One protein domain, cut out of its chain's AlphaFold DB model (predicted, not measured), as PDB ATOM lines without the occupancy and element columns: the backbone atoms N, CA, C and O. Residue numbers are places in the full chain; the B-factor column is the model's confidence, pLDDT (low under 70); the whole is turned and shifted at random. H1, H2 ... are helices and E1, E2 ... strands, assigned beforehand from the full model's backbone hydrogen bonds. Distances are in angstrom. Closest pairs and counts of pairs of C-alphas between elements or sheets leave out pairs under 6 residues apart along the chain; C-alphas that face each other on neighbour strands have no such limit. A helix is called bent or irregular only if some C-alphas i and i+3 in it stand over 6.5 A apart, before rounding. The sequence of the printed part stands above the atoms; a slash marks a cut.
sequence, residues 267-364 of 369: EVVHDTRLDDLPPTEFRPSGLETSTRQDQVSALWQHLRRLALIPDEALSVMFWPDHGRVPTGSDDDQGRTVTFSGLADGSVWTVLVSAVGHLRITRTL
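This is residues 267 to 364 of the 369 residues of an uncharacterized protein of Curtobacterium sp. MCLR17_039 (UniProt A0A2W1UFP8). A twisted wall of four antiparallel strands has helix H3 over its edge strand E2, while the longest helix, H2, folds against H3 as a loose hairpin and only grazes the sheet. Short H1 makes a corner with H2, and the unnamed stretch of residues 318 to 336 swings from H3 to E2. The printed part has 98 residues with three named helices and four named strands, in the order E1 H1 H2 H3 E2 E3 E4; the sheet's order is E1 - E4 - E3 - E2. The class is mixed, helices and strands. The whole is compact and rounded, with a radius of gyration of the C-alphas of 12.2 A and spans of 31 by 31 by 26 A.

E1, residues 267 to 271, is an edge strand beside E4, residues 358 to 363, antiparallel at 172 degrees; N 267 and O 362 are 2.8 A apart, within hydrogen-bond range. E4 is antiparallel to E3, residues 346 to 352, at 163 degrees, with N 349 and O 361 2.8 A apart. E3 is antiparallel to the other edge strand E2, residues 337 to 343, at 160 degrees, with N 341 and O 348 2.9 A apart. E2, E3 and E4 form a meander, each strand the antiparallel neighbour of the one before, in two hairpins. The sheet is twisted, its C-alphas up to 4.1 A off the best plane. H3, residues 311 to 317, is over E2 at a height over the sheet of 5.3 A and only just stands up from it, rising 42 degrees; the closest C-alphas, of Ala 313 and Gly 341, are 4.3 A apart. H2, residues 290 to 306, only grazes the sheet with residues 299 to 306. With residues 300 to 304 alone it only just touches H3, over 3 pairs of C-alphas within 8 A, the closest being those of Trp 300 and Leu 314 at 7.5 A; this helical hairpin runs opposite ways at a shallow tilt of 28 degrees. H1, residues 284 to 288, only grazes the sheet and touches H2 only at the corner, the closest C-alphas being those of Leu 287 and Val 296 at 5.7 A. Every O i to N i+4 pair is within hydrogen-bond range in H1 and H3, and 10 of 13 are in H2.

E1 begins at C-alpha 267, (113.154, 190.579, 207.039), and is 10.8 A long; H1 measures 6.0 A. H2 begins at C-alpha 290, (104.810, 162.039, 201.447), and is 24.1 A long; it is irregular, with C-alphas 291 and 294 8.3 A apart. H3 measures 9.6 A, E2 20.1 A and E3 19.7 A. E4 is 16.4 A long and ends at C-alpha 363, (116.408, 185.972, 209.964).

The C-alphas of Thr 291 and Leu 364, the two farthest apart, are 34.2 A apart. The printed part has no cut. The links E1 to H1, 12 residues, and H3 to E2, 19 residues, are long. The mean pLDDT of the printed part is 76.1, and residues 288 to 293 and 319 to 336 are under 70.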
ATOM      1  N   GLU A 267     113.754 189.862 208.149       83.12
ATOM      2  CA  GLU A 267     113.154 190.579 207.039       83.12
ATOM      3  C   GLU A 267     112.062 189.713 206.402       83.12
ATOM      4  O   GLU A 267     112.235 188.500 206.252       83.12
ATOM      5  N   VAL A 268     110.938 190.322 206.016       86.75
ATOM      6  CA  VAL A 268     109.956 189.689 205.125       86.75
ATOM      7  C   VAL A 268     110.400 189.962 203.693       86.75
ATOM      8  O   VAL A 268     110.282 191.078 203.205       86.75
ATOM      9  N   VAL A 269     110.939 188.938 203.035       90.19
ATOM     10  CA  VAL A 269     111.487 189.033 201.672       90.19
ATOM     11  C   VAL A 269     110.374 188.971 200.629       90.19
ATOM     12  O   VAL A 269     110.480 189.559 199.557       90.19
ATOM     13  N   HIS A 270     109.310 188.228 200.931       91.00
ATOM     14  CA  HIS A 270     108.132 188.114 200.082       91.00
ATOM     15  C   HIS A 270     106.944 187.648 200.908       91.00
ATOM     16  O   HIS A 270     107.091 186.762 201.751       91.00
ATOM     17  N   ASP A 271     105.766 188.197 200.656       88.75
ATOM     18  CA  ASP A 271     104.533 187.708 201.252       88.75
ATOM     19  C   ASP A 271     103.392 187.948 200.275       88.75
ATOM     20  O   ASP A 271     102.963 189.080 200.075       88.75
ATOM     21  N   THR A 272     102.865 186.873 199.688       87.50
ATOM     22  CA  THR A 272     101.801 187.004 198.689       87.50
ATOM     23  C   THR A 272     100.545 187.664 199.251       87.50
ATOM     24  O   THR A 272      99.775 188.218 198.479       87.50
ATOM     25  N   ARG A 273     100.320 187.627 200.571       81.12
ATOM     26  CA  ARG A 273      99.199 188.322 201.212       81.12
ATOM     27  C   ARG A 273      99.467 189.820 201.353       81.12
ATOM     28  O   ARG A 273      98.560 190.600 201.100       81.12
ATOM     29  N   LEU A 274     100.681 190.216 201.747       79.31
ATOM     30  CA  LEU A 274     101.057 191.637 201.839       79.31
ATOM     31  C   LEU A 274     101.178 192.293 200.463       79.31
ATOM     32  O   LEU A 274     100.910 193.481 200.326       79.31
ATOM     33  N   ASP A 275     101.550 191.504 199.457       82.69
ATOM     34  CA  ASP A 275     101.727 191.947 198.076       82.69
ATOM     35  C   ASP A 275     100.406 191.925 197.265       82.69
ATOM     36  O   ASP A 275     100.433 192.129 196.051       82.69
ATOM     37  N   ASP A 276      99.258 191.636 197.899       77.00
ATOM     38  CA  ASP A 276      97.936 191.471 197.258       77.00
ATOM     39  C   ASP A 276      97.931 190.473 196.075       77.00
ATOM     40  O   ASP A 276      97.161 190.578 195.113       77.00
ATOM     41  N   LEU A 277      98.788 189.455 196.145       84.25
ATOM     42  CA  LEU A 277      98.889 188.395 195.149       84.25
ATOM     43  C   LEU A 277      97.923 187.244 195.468       84.25
ATOM     44  O   LEU A 277      97.685 186.913 196.635       84.25
ATOM     45  N   PRO A 278      97.380 186.563 194.440       83.38
ATOM     46  CA  PRO A 278      96.515 185.417 194.667       83.38
ATOM     47  C   PRO A 278      97.263 184.294 195.407       83.38
ATOM     48  O   PRO A 278      98.477 184.129 195.234       83.38
ATOM     49  N   PRO A 279      96.552 183.480 196.207       85.81
ATOM     50  CA  PRO A 279      97.152 182.309 196.819       85.81
ATOM     51  C   PRO A 279      97.693 181.363 195.745       85.81
ATOM     52  O   PRO A 279      97.093 181.171 194.685       85.81
ATOM     53  N   THR A 280      98.816 180.721 196.048       89.56
ATOM     54  CA  THR A 280      99.364 179.668 195.190       89.56
ATOM     55  C   THR A 280      98.492 178.414 195.242       89.56
ATOM     56  O   THR A 280      97.547 178.323 196.024       89.56
ATOM     57  N   GLU A 281      98.805 177.405 194.433       87.75
ATOM     58  CA  GLU A 281      98.134 176.097 194.486       87.75
ATOM     59  C   GLU A 281      98.562 175.236 195.688       87.75
ATOM     60  O   GLU A 281      97.900 174.252 196.018       87.75
ATOM     61  N   PHE A 282      99.646 175.612 196.372       87.44
ATOM     62  CA  PHE A 282     100.218 174.820 197.455       87.44
ATOM     63  C   PHE A 282      99.306 174.822 198.679       87.44
ATOM     64  O   PHE A 282      98.758 175.851 199.072       87.44
ATOM     65  N   ARG A 283      99.127 173.659 199.305       81.69
ATOM     66  CA  ARG A 283      98.297 173.510 200.510       81.69
ATOM     67  C   ARG A 283      99.041 172.703 201.569       81.69
ATOM     68  O   ARG A 283      99.665 171.705 201.200       81.69
ATOM     69  N   PRO A 284      98.908 173.040 202.866       76.69
ATOM     70  CA  PRO A 284      99.510 172.291 203.969       76.69
ATOM     71  C   PRO A 284      99.308 170.778 203.873       76.69
ATOM     72  O   PRO A 284     100.267 170.016 203.869       76.69
ATOM     73  N   SER A 285      98.072 170.333 203.635       73.00
ATOM     74  CA  SER A 285      97.738 168.910 203.480       73.00
ATOM     75  C   SER A 285      98.469 168.216 202.321       73.00
ATOM     76  O   SER A 285      98.777 167.026 202.404       73.00
ATOM     77  N   GLY A 286      98.760 168.945 201.241       73.69
ATOM     78  CA  GLY A 286      99.532 168.443 200.105       73.69
ATOM     79  C   GLY A 286     101.041 168.434 200.339       73.69
ATOM     80  O   GLY A 286     101.729 167.634 199.721       73.69
ATOM     81  N   LEU A 287     101.540 169.294 201.229       74.00
ATOM     82  CA  LEU A 287     102.964 169.429 201.553       74.00
ATOM     83  C   LEU A 287     103.396 168.543 202.734       74.00
ATOM     84  O   LEU A 287     104.559 168.166 202.835       74.00
ATOM     85  N   GLU A 288     102.469 168.205 203.630       67.38
ATOM     86  CA  GLU A 288     102.699 167.315 204.776       67.38
ATOM     87  C   GLU A 288     102.708 165.829 204.382       67.38
ATOM     88  O   GLU A 288     103.310 165.003 205.072       67.38
ATOM     89  N   THR A 289     102.032 165.466 203.286       60.25
ATOM     90  CA  THR A 289     101.866 164.071 202.863       60.25
ATOM     91  C   THR A 289     102.956 163.649 201.877       60.25
ATOM     92  O   THR A 289     103.086 164.167 200.773       60.25
ATOM     93  N   SER A 290     103.729 162.633 202.256       48.34
ATOM     94  CA  SER A 290     104.810 162.039 201.447       48.34
ATOM     95  C   SER A 290     104.373 161.432 200.112       48.34
ATOM     96  O   SER A 290     105.192 161.243 199.216       48.34
ATOM     97  N   THR A 291     103.090 161.093 199.981       49.16
ATOM     98  CA  THR A 291     102.498 160.550 198.758       49.16
ATOM     99  C   THR A 291     102.361 161.611 197.669       49.16
ATOM    100  O   THR A 291     102.127 161.255 196.519       49.16
ATOM    101  N   ARG A 292     102.552 162.899 197.995       58.97
ATOM    102  CA  ARG A 292     102.558 164.019 197.046       58.97
ATOM    103  C   ARG A 292     103.925 164.697 196.969       58.97
ATOM    104  O   ARG A 292     104.029 165.919 197.071       58.97
ATOM    105  N   GLN A 293     104.972 163.910 196.708       66.94
ATOM    106  CA  GLN A 293     106.304 164.425 196.355       66.94
ATOM    107  C   GLN A 293     106.241 165.499 195.248       66.94
ATOM    108  O   GLN A 293     107.051 166.427 195.229       66.94
ATOM    109  N   ASP A 294     105.232 165.422 194.380       72.81
ATOM    110  CA  ASP A 294     104.941 166.398 193.331       72.81
ATOM    111  C   ASP A 294     104.671 167.806 193.871       72.81
ATOM    112  O   ASP A 294     105.152 168.773 193.293       72.81
ATOM    113  N   GLN A 295     103.954 167.951 194.992       77.19
ATOM    114  CA  GLN A 295     103.632 169.266 195.565       77.19
ATOM    115  C   GLN A 295     104.858 169.920 196.199       77.19
ATOM    116  O   GLN A 295     105.082 171.115 196.016       77.19
ATOM    117  N   VAL A 296     105.691 169.139 196.887       78.69
ATOM    118  CA  VAL A 296     106.954 169.641 197.447       78.69
ATOM    119  C   VAL A 296     107.942 169.985 196.326       78.69
ATOM    120  O   VAL A 296     108.603 171.021 196.378       78.69
ATOM    121  N   SER A 297     107.985 169.177 195.263       80.94
ATOM    122  CA  SER A 297     108.804 169.451 194.074       80.94
ATOM    123  C   SER A 297     108.319 170.692 193.320       80.94
ATOM    124  O   SER A 297     109.130 171.519 192.909       80.94
ATOM    125  N   ALA A 298     107.004 170.860 193.168       86.50
ATOM    126  CA  ALA A 298     106.402 172.035 192.546       86.50
ATOM    127  C   ALA A 298     106.662 173.305 193.369       86.50
ATOM    128  O   ALA A 298     107.027 174.330 192.790       86.50
ATOM    129  N   LEU A 299     106.569 173.226 194.704       88.38
ATOM    130  CA  LEU A 299     106.940 174.321 195.602       88.38
ATOM    131  C   LEU A 299     108.420 174.674 195.452       88.38
ATOM    132  O   LEU A 299     108.747 175.840 195.251       88.38
ATOM    133  N   TRP A 300     109.316 173.686 195.468       87.75
ATOM    134  CA  TRP A 300     110.745 173.920 195.258       87.75
ATOM    135  C   TRP A 300     111.026 174.598 193.910       87.75
ATOM    136  O   TRP A 300     111.740 175.599 193.855       87.75
ATOM    137  N   GLN A 301     110.429 174.107 192.818       89.06
ATOM    138  CA  GLN A 301     110.585 174.719 191.497       89.06
ATOM    139  C   GLN A 301     110.039 176.147 191.461       89.06
ATOM    140  O   GLN A 301     110.633 177.014 190.824       89.06
ATOM    141  N   HIS A 302     108.909 176.394 192.125       92.38
ATOM    142  CA  HIS A 302     108.326 177.723 192.237       92.38
ATOM    143  C   HIS A 302     109.270 178.678 192.974       92.38
ATOM    144  O   HIS A 302     109.626 179.713 192.420       92.38
ATOM    145  N   LEU A 303     109.760 178.296 194.157       92.44
ATOM    146  CA  LEU A 303     110.697 179.102 194.947       92.44
ATOM    147  C   LEU A 303     112.010 179.368 194.199       92.44
ATOM    148  O   LEU A 303     112.515 180.487 194.213       92.44
ATOM    149  N   ARG A 304     112.531 178.368 193.480       91.81
ATOM    150  CA  ARG A 304     113.727 178.526 192.645       91.81
ATOM    151  C   ARG A 304     113.505 179.511 191.495       91.81
ATOM    152  O   ARG A 304     114.406 180.276 191.177       91.81
ATOM    153  N   ARG A 305     112.316 179.519 190.879       93.31
ATOM    154  CA  ARG A 305     111.959 180.494 189.832       93.31
ATOM    155  C   ARG A 305     111.811 181.914 190.367       93.31
ATOM    156  O   ARG A 305     112.120 182.842 189.632       93.31
ATOM    157  N   LEU A 306     111.350 182.078 191.609       92.69
ATOM    158  CA  LEU A 306     111.302 183.392 192.253       92.69
ATOM    159  C   LEU A 306     112.707 183.980 192.447       92.69
ATOM    160  O   LEU A 306     112.850 185.195 192.451       92.69
ATOM    161  N   ALA A 307     113.733 183.128 192.586       92.50
ATOM    162  CA  ALA A 307     115.131 183.527 192.779       92.50
ATOM    163  C   ALA A 307     115.352 184.458 193.993       92.50
ATOM    164  O   ALA A 307     116.278 185.263 194.011       92.50
ATOM    165  N   LEU A 308     114.498 184.328 195.014       92.12
ATOM    166  CA  LEU A 308     114.541 185.128 196.244       92.12
ATOM    167  C   LEU A 308     115.311 184.455 197.388       92.12
ATOM    168  O   LEU A 308     115.699 185.125 198.337       92.12
ATOM    169  N   ILE A 309     115.500 183.134 197.322       89.88
ATOM    170  CA  ILE A 309     116.144 182.332 198.371       89.88
ATOM    171  C   ILE A 309     117.452 181.763 197.805       89.88
ATOM    172  O   ILE A 309     117.416 181.197 196.710       89.88
ATOM    173  N   PRO A 310     118.584 181.848 198.531       89.38
ATOM    174  CA  PRO A 310     119.838 181.232 198.112       89.38
ATOM    175  C   PRO A 310     119.696 179.724 197.871       89.38
ATOM    176  O   PRO A 310     119.033 179.022 198.639       89.38
ATOM    177  N   ASP A 311     120.379 179.204 196.848       85.88
ATOM    178  CA  ASP A 311     120.340 177.775 196.494       85.88
ATOM    179  C   ASP A 311     120.812 176.866 197.645       85.88
ATOM    180  O   ASP A 311     120.314 175.748 197.800       85.88
ATOM    181  N   GLU A 312     121.734 177.345 198.488       81.94
ATOM    182  CA  GLU A 312     122.163 176.649 199.707       81.94
ATOM    183  C   GLU A 312     120.990 176.476 200.680       81.94
ATOM    184  O   GLU A 312     120.672 175.353 201.079       81.94
ATOM    185  N   ALA A 313     120.275 177.563 200.986       82.94
ATOM    186  CA  ALA A 313     119.111 177.524 201.861       82.94
ATOM    187  C   ALA A 313     118.000 176.661 201.259       82.94
ATOM    188  O   ALA A 313     117.411 175.859 201.982       82.94
ATOM    189  N   LEU A 314     117.752 176.747 199.946       84.25
ATOM    190  CA  LEU A 314     116.787 175.885 199.258       84.25
ATOM    191  C   LEU A 314     117.167 174.405 199.349       84.25
ATOM    192  O   LEU A 314     116.290 173.576 199.564       84.25
ATOM    193  N   SER A 315     118.452 174.067 199.242       77.38
ATOM    194  CA  SER A 315     118.944 172.684 199.356       77.38
ATOM    195  C   SER A 315     118.865 172.140 200.789       77.38
ATOM    196  O   SER A 315     118.760 170.931 201.013       77.38
ATOM    197  N   VAL A 316     118.909 173.027 201.787       72.44
ATOM    198  CA  VAL A 316     118.660 172.681 203.194       72.44
ATOM    199  C   VAL A 316     117.155 172.563 203.472       72.44
ATOM    200  O   VAL A 316     116.720 171.653 204.183       72.44
ATOM    201  N   MET A 317     116.340 173.464 202.918       75.25
ATOM    202  CA  MET A 317     114.875 173.440 203.026       75.25
ATOM    203  C   MET A 317     114.277 172.214 202.345       75.25
ATOM    204  O   MET A 317     113.341 171.625 202.869       75.25
ATOM    205  N   PHE A 318     114.826 171.830 201.200       73.12
ATOM    206  CA  PHE A 318     114.367 170.743 200.357       73.12
ATOM    207  C   PHE A 318     115.589 169.885 200.043       73.12
ATOM    208  O   PHE A 318     116.508 170.349 199.377       73.12
ATOM    209  N   TRP A 319     115.627 168.644 200.541       62.31
ATOM    210  CA  TRP A 319     116.727 167.716 200.246       62.31
ATOM    211  C   TRP A 319     116.956 167.543 198.729       62.31
ATOM    212  O   TRP A 319     116.099 167.932 197.940       62.31
ATOM    213  N   PRO A 320     118.072 166.930 198.282       48.78
ATOM    214  CA  PRO A 320     118.357 166.733 196.852       48.78
ATOM    215  C   PRO A 320     117.274 165.972 196.067       48.78
ATOM    216  O   PRO A 320     117.251 166.018 194.843       48.78
ATOM    217  N   ASP A 321     116.391 165.256 196.764       51.03
ATOM    218  CA  ASP A 321     115.212 164.568 196.232       51.03
ATOM    219  C   ASP A 321     113.897 165.342 196.456       51.03
ATOM    220  O   ASP A 321     112.820 164.805 196.215       51.03
ATOM    221  N   HIS A 322     113.987 166.581 196.938       57.16
ATOM    222  CA  HIS A 322     112.915 167.464 197.396       57.16
ATOM    223  C   HIS A 322     112.125 166.911 198.598       57.16
ATOM    224  O   HIS A 322     110.965 167.249 198.789       57.16
ATOM    225  N   GLY A 323     112.707 166.016 199.404       51.97
ATOM    226  CA  GLY A 323     111.983 165.185 200.377       51.97
ATOM    227  C   GLY A 323     111.827 165.728 201.804       51.97
ATOM    228  O   GLY A 323     111.716 164.919 202.728       51.97
ATOM    229  N   ARG A 324     111.846 167.047 202.042       56.25
ATOM    230  CA  ARG A 324     111.648 167.565 203.411       56.25
ATOM    231  C   ARG A 324     110.166 167.778 203.725       56.25
ATOM    232  O   ARG A 324     109.410 168.237 202.878       56.25
ATOM    233  N   VAL A 325     109.781 167.463 204.962       52.72
ATOM    234  CA  VAL A 325     108.430 167.655 205.516       52.72
ATOM    235  C   VAL A 325     108.453 168.857 206.481       52.72
ATOM    236  O   VAL A 325     109.480 169.047 207.138       52.72
ATOM    237  N   PRO A 326     107.370 169.661 206.558       53.12
ATOM    238  CA  PRO A 326     107.150 170.780 207.479       53.12
ATOM    239  C   PRO A 326     107.936 170.748 208.798       53.12
ATOM    240  O   PRO A 326     107.919 169.771 209.542       53.12
ATOM    241  N   THR A 327     108.589 171.863 209.105       45.91
ATOM    242  CA  THR A 327     109.449 172.081 210.279       45.91
ATOM    243  C   THR A 327     108.702 172.635 211.500       45.91
ATOM    244  O   THR A 327     109.311 172.769 212.562       45.91
ATOM    245  N   GLY A 328     107.401 172.920 211.371       46.50
ATOM    246  CA  GLY A 328     106.520 173.357 212.458       46.50
ATOM    247  C   GLY A 328     105.180 173.913 211.960       46.50
ATOM    248  O   GLY A 328     105.054 174.236 210.773       46.50
ATOM    249  N   SER A 329     104.219 174.025 212.879       46.25
ATOM    250  CA  SER A 329     103.025 174.872 212.785       46.25
ATOM    251  C   SER A 329     103.296 176.208 213.478       46.25
ATOM    252  O   SER A 329     104.051 176.269 214.450       46.25
ATOM    253  N   ASP A 330     102.719 177.289 212.964       47.34
ATOM    254  CA  ASP A 330     102.544 178.525 213.726       47.34
ATOM    255  C   ASP A 330     101.172 178.461 214.406       47.34
ATOM    256  O   ASP A 330     100.144 178.560 213.732       47.34
ATOM    257  N   ASP A 331     101.161 178.239 215.722       41.06
ATOM    258  CA  ASP A 331      99.937 178.067 216.518       41.06
ATOM    259  C   ASP A 331      99.037 179.318 216.477       41.06
ATOM    260  O   ASP A 331      97.826 179.221 216.683       41.06
ATOM    261  N   ASP A 332      99.606 180.481 216.131       39.09
ATOM    262  CA  ASP A 332      98.883 181.738 215.941       39.09
ATOM    263  C   ASP A 332      98.261 181.874 214.527       39.09
ATOM    264  O   ASP A 332      97.536 182.832 214.290       39.09
ATOM    265  N   GLN A 333      98.502 180.968 213.567       45.50
ATOM    266  CA  GLN A 333      98.049 181.118 212.162       45.50
ATOM    267  C   GLN A 333      97.179 179.967 211.633       45.50
ATOM    268  O   GLN A 333      96.946 179.848 210.426       45.50
ATOM    269  N   GLY A 334      96.686 179.099 212.516       52.38
ATOM    270  CA  GLY A 334      95.984 177.886 212.103       52.38
ATOM    271  C   GLY A 334      96.914 176.904 211.379       52.38
ATOM    272  O   GLY A 334      98.133 176.919 211.552       52.38
ATOM    273  N   ARG A 335      96.352 175.998 210.566       59.56
ATOM    274  CA  ARG A 335      97.152 174.960 209.894       59.56
ATOM    275  C   ARG A 335      98.083 175.588 208.855       59.56
ATOM    276  O   ARG A 335      97.651 175.986 207.776       59.56
ATOM    277  N   THR A 336      99.367 175.615 209.176       69.50
ATOM    278  CA  THR A 336     100.445 176.163 208.350       69.50
ATOM    279  C   THR A 336     101.557 175.134 208.189       69.50
ATOM    280  O   THR A 336     101.696 174.213 208.994       69.50
ATOM    281  N   VAL A 337     102.355 175.285 207.134       72.94
ATOM    282  CA  VAL A 337     103.540 174.458 206.887       72.94
ATOM    283  C   VAL A 337     104.742 175.353 206.687       72.94
ATOM    284  O   VAL A 337     104.729 176.227 205.827       72.94
ATOM    285  N   THR A 338     105.796 175.100 207.457       77.31
ATOM    286  CA  THR A 338     107.016 175.909 207.414       77.31
ATOM    287  C   THR A 338     108.216 175.096 206.930       77.31
ATOM    288  O   THR A 338     108.454 174.000 207.427       77.31
ATOM    289  N   PHE A 339     109.039 175.634 206.034       79.69
ATOM    290  CA  PHE A 339     110.341 175.087 205.637       79.69
ATOM    291  C   PHE A 339     111.433 176.069 206.037       79.69
ATOM    292  O   PHE A 339     111.281 177.259 205.800       79.69
ATOM    293  N   SER A 340     112.533 175.594 206.623       81.00
ATOM    294  CA  SER A 340     113.637 176.475 207.029       81.00
ATOM    295  C   SER A 340     114.986 175.955 206.553       81.00
ATOM    296  O   SER A 340     115.236 174.751 206.607       81.00
ATOM    297  N   GLY A 341     115.861 176.849 206.108       73.69
ATOM    298  CA  GLY A 341     117.204 176.525 205.635       73.69
ATOM    299  C   GLY A 341     118.205 177.608 206.001       73.69
ATOM    300  O   GLY A 341     117.857 178.780 206.080       73.69
ATOM    301  N   LEU A 342     119.444 177.204 206.256       77.50
ATOM    302  CA  LEU A 342     120.541 178.120 206.561       77.50
ATOM    303  C   LEU A 342     121.289 178.465 205.271       77.50
ATOM    304  O   LEU A 342     121.571 177.563 204.486       77.50
ATOM    305  N   ALA A 343     121.603 179.745 205.081       82.06
ATOM    306  CA  ALA A 343     122.537 180.240 204.066       82.06
ATOM    307  C   ALA A 343     123.056 181.620 204.475       82.06
ATOM    308  O   ALA A 343     122.313 182.404 205.069       82.06
ATOM    309  N   ASP A 344     124.315 181.922 204.157       84.00
ATOM    310  CA  ASP A 344     124.935 183.232 204.420       84.00
ATOM    311  C   ASP A 344     124.819 183.685 205.889       84.00
ATOM    312  O   ASP A 344     124.523 184.843 206.196       84.00
ATOM    313  N   GLY A 345     124.943 182.736 206.824       76.19
ATOM    314  CA  GLY A 345     124.759 182.980 208.262       76.19
ATOM    315  C   GLY A 345     123.333 183.375 208.673       76.19
ATOM    316  O   GLY A 345     123.097 183.664 209.841       76.19
ATOM    317  N   SER A 346     122.382 183.380 207.738       82.88
ATOM    318  CA  SER A 346     120.977 183.734 207.941       82.88
ATOM    319  C   SER A 346     120.095 182.481 207.948       82.88
ATOM    320  O   SER A 346     120.372 181.504 207.245       82.88
ATOM    321  N   VAL A 347     118.995 182.513 208.701       80.94
ATOM    322  CA  VAL A 347     117.939 181.491 208.611       80.94
ATOM    323  C   VAL A 347     116.873 181.986 207.649       80.94
ATOM    324  O   VAL A 347     116.194 182.973 207.913       80.94
ATOM    325  N   TRP A 348     116.696 181.276 206.549       86.44
ATOM    326  CA  TRP A 348     115.611 181.494 205.611       86.44
ATOM    327  C   TRP A 348     114.436 180.602 205.979       86.44
ATOM    328  O   TRP A 348     114.623 179.419 206.264       86.44
ATOM    329  N   THR A 349     113.224 181.144 205.927       85.19
ATOM    330  CA  THR A 349     112.003 180.422 206.275       85.19
ATOM    331  C   THR A 349     110.904 180.697 205.257       85.19
ATOM    332  O   THR A 349     110.588 181.850 204.982       85.19
ATOM    333  N   VAL A 350     110.297 179.634 204.730       88.12
ATOM    334  CA  VAL A 350     109.122 179.665 203.854       88.12
ATOM    335  C   VAL A 350     107.929 179.120 204.617       88.12
ATOM    336  O   VAL A 350     107.931 177.955 205.005       88.12
ATOM    337  N   LEU A 351     106.904 179.938 204.807       87.00
ATOM    338  CA  LEU A 351     105.627 179.551 205.392       87.00
ATOM    339  C   LEU A 351     104.569 179.462 204.293       87.00
ATOM    340  O   LEU A 351     104.445 180.361 203.464       87.00
ATOM    341  N   VAL A 352     103.793 178.381 204.315       86.62
ATOM    342  CA  VAL A 352     102.621 178.163 203.466       86.62
ATOM    343  C   VAL A 352     101.385 178.127 204.355       86.62
ATOM    344  O   VAL A 352     101.276 177.278 205.243       86.62
ATOM    345  N   SER A 353     100.460 179.054 204.121       82.69
ATOM    346  CA  SER A 353      99.200 179.133 204.865       82.69
ATOM    347  C   SER A 353      98.179 178.077 204.439       82.69
ATOM    348  O   SER A 353      98.331 177.429 203.401       82.69
ATOM    349  N   ALA A 354      97.087 177.951 205.198       74.69
ATOM    350  CA  ALA A 354      95.978 177.037 204.911       74.69
ATOM    351  C   ALA A 354      95.384 177.207 203.501       74.69
ATOM    352  O   ALA A 354      94.943 176.229 202.892       74.69
ATOM    353  N   VAL A 355      95.419 178.428 202.963       78.69
ATOM    354  CA  VAL A 355      94.928 178.752 201.615       78.69
ATOM    355  C   VAL A 355      96.023 178.900 200.572       78.69
ATOM    356  O   VAL A 355      95.699 179.174 199.426       78.69
ATOM    357  N   GLY A 356      97.291 178.683 200.920       85.94
ATOM    358  CA  GLY A 356      98.402 178.716 199.967       85.94
ATOM    359  C   GLY A 356      99.034 180.084 199.734       85.94
ATOM    360  O   GLY A 356      99.783 180.242 198.769       85.94
ATOM    361  N   HIS A 357      98.784 181.070 200.597       87.75
ATOM    362  CA  HIS A 357      99.672 182.234 200.663       87.75
ATOM    363  C   HIS A 357     101.066 181.807 201.118       87.75
ATOM    364  O   HIS A 357     101.195 180.993 202.038       87.75
ATOM    365  N   LEU A 358     102.079 182.354 200.449       90.62
ATOM    366  CA  LEU A 358     103.485 182.097 200.718       90.62
ATOM    367  C   LEU A 358     104.084 183.312 201.408       90.62
ATOM    368  O   LEU A 358     103.937 184.425 200.915       90.62
ATOM    369  N   ARG A 359     104.810 183.074 202.498       90.00
ATOM    370  CA  ARG A 359     105.643 184.078 203.159       90.00
ATOM    371  C   ARG A 359     107.077 183.577 203.234       90.00
ATOM    372  O   ARG A 359     107.323 182.491 203.751       90.00
ATOM    373  N   ILE A 360     108.014 184.375 202.746       91.19
ATOM    374  CA  ILE A 360     109.452 184.140 202.814       91.19
ATOM    375  C   ILE A 360     110.035 185.154 203.790       91.19
ATOM    376  O   ILE A 360     109.879 186.361 203.619       91.19
ATOM    377  N   THR A 361     110.715 184.657 204.815       87.94
ATOM    378  CA  THR A 361     111.419 185.484 205.796       87.94
ATOM    379  C   THR A 361     112.890 185.115 205.852       87.94
ATOM    380  O   THR A 361     113.259 183.958 205.636       87.94
ATOM    381  N   ARG A 362     113.730 186.101 206.153       87.31
ATOM    382  CA  ARG A 362     115.166 185.941 206.358       87.31
ATOM    383  C   ARG A 362     115.526 186.486 207.728       87.31
ATOM    384  O   ARG A 362     115.528 187.691 207.926       87.31
ATOM    385  N   THR A 363     115.861 185.605 208.656       82.88
ATOM    386  CA  THR A 363     116.408 185.972 209.964       82.88
ATOM    387  C   THR A 363     117.902 186.213 209.825       82.88
ATOM    388  O   THR A 363     118.642 185.301 209.447       82.88
ATOM    389  N   LEU A 364     118.334 187.438 210.094       77.69
ATOM    390  CA  LEU A 364     119.726 187.853 210.042       77.69
ATOM    391  C   LEU A 364     120.506 187.238 211.212       77.69
ATOM    392  O   LEU A 364     119.932 186.998 212.277       77.69
TER     393      LEU A 364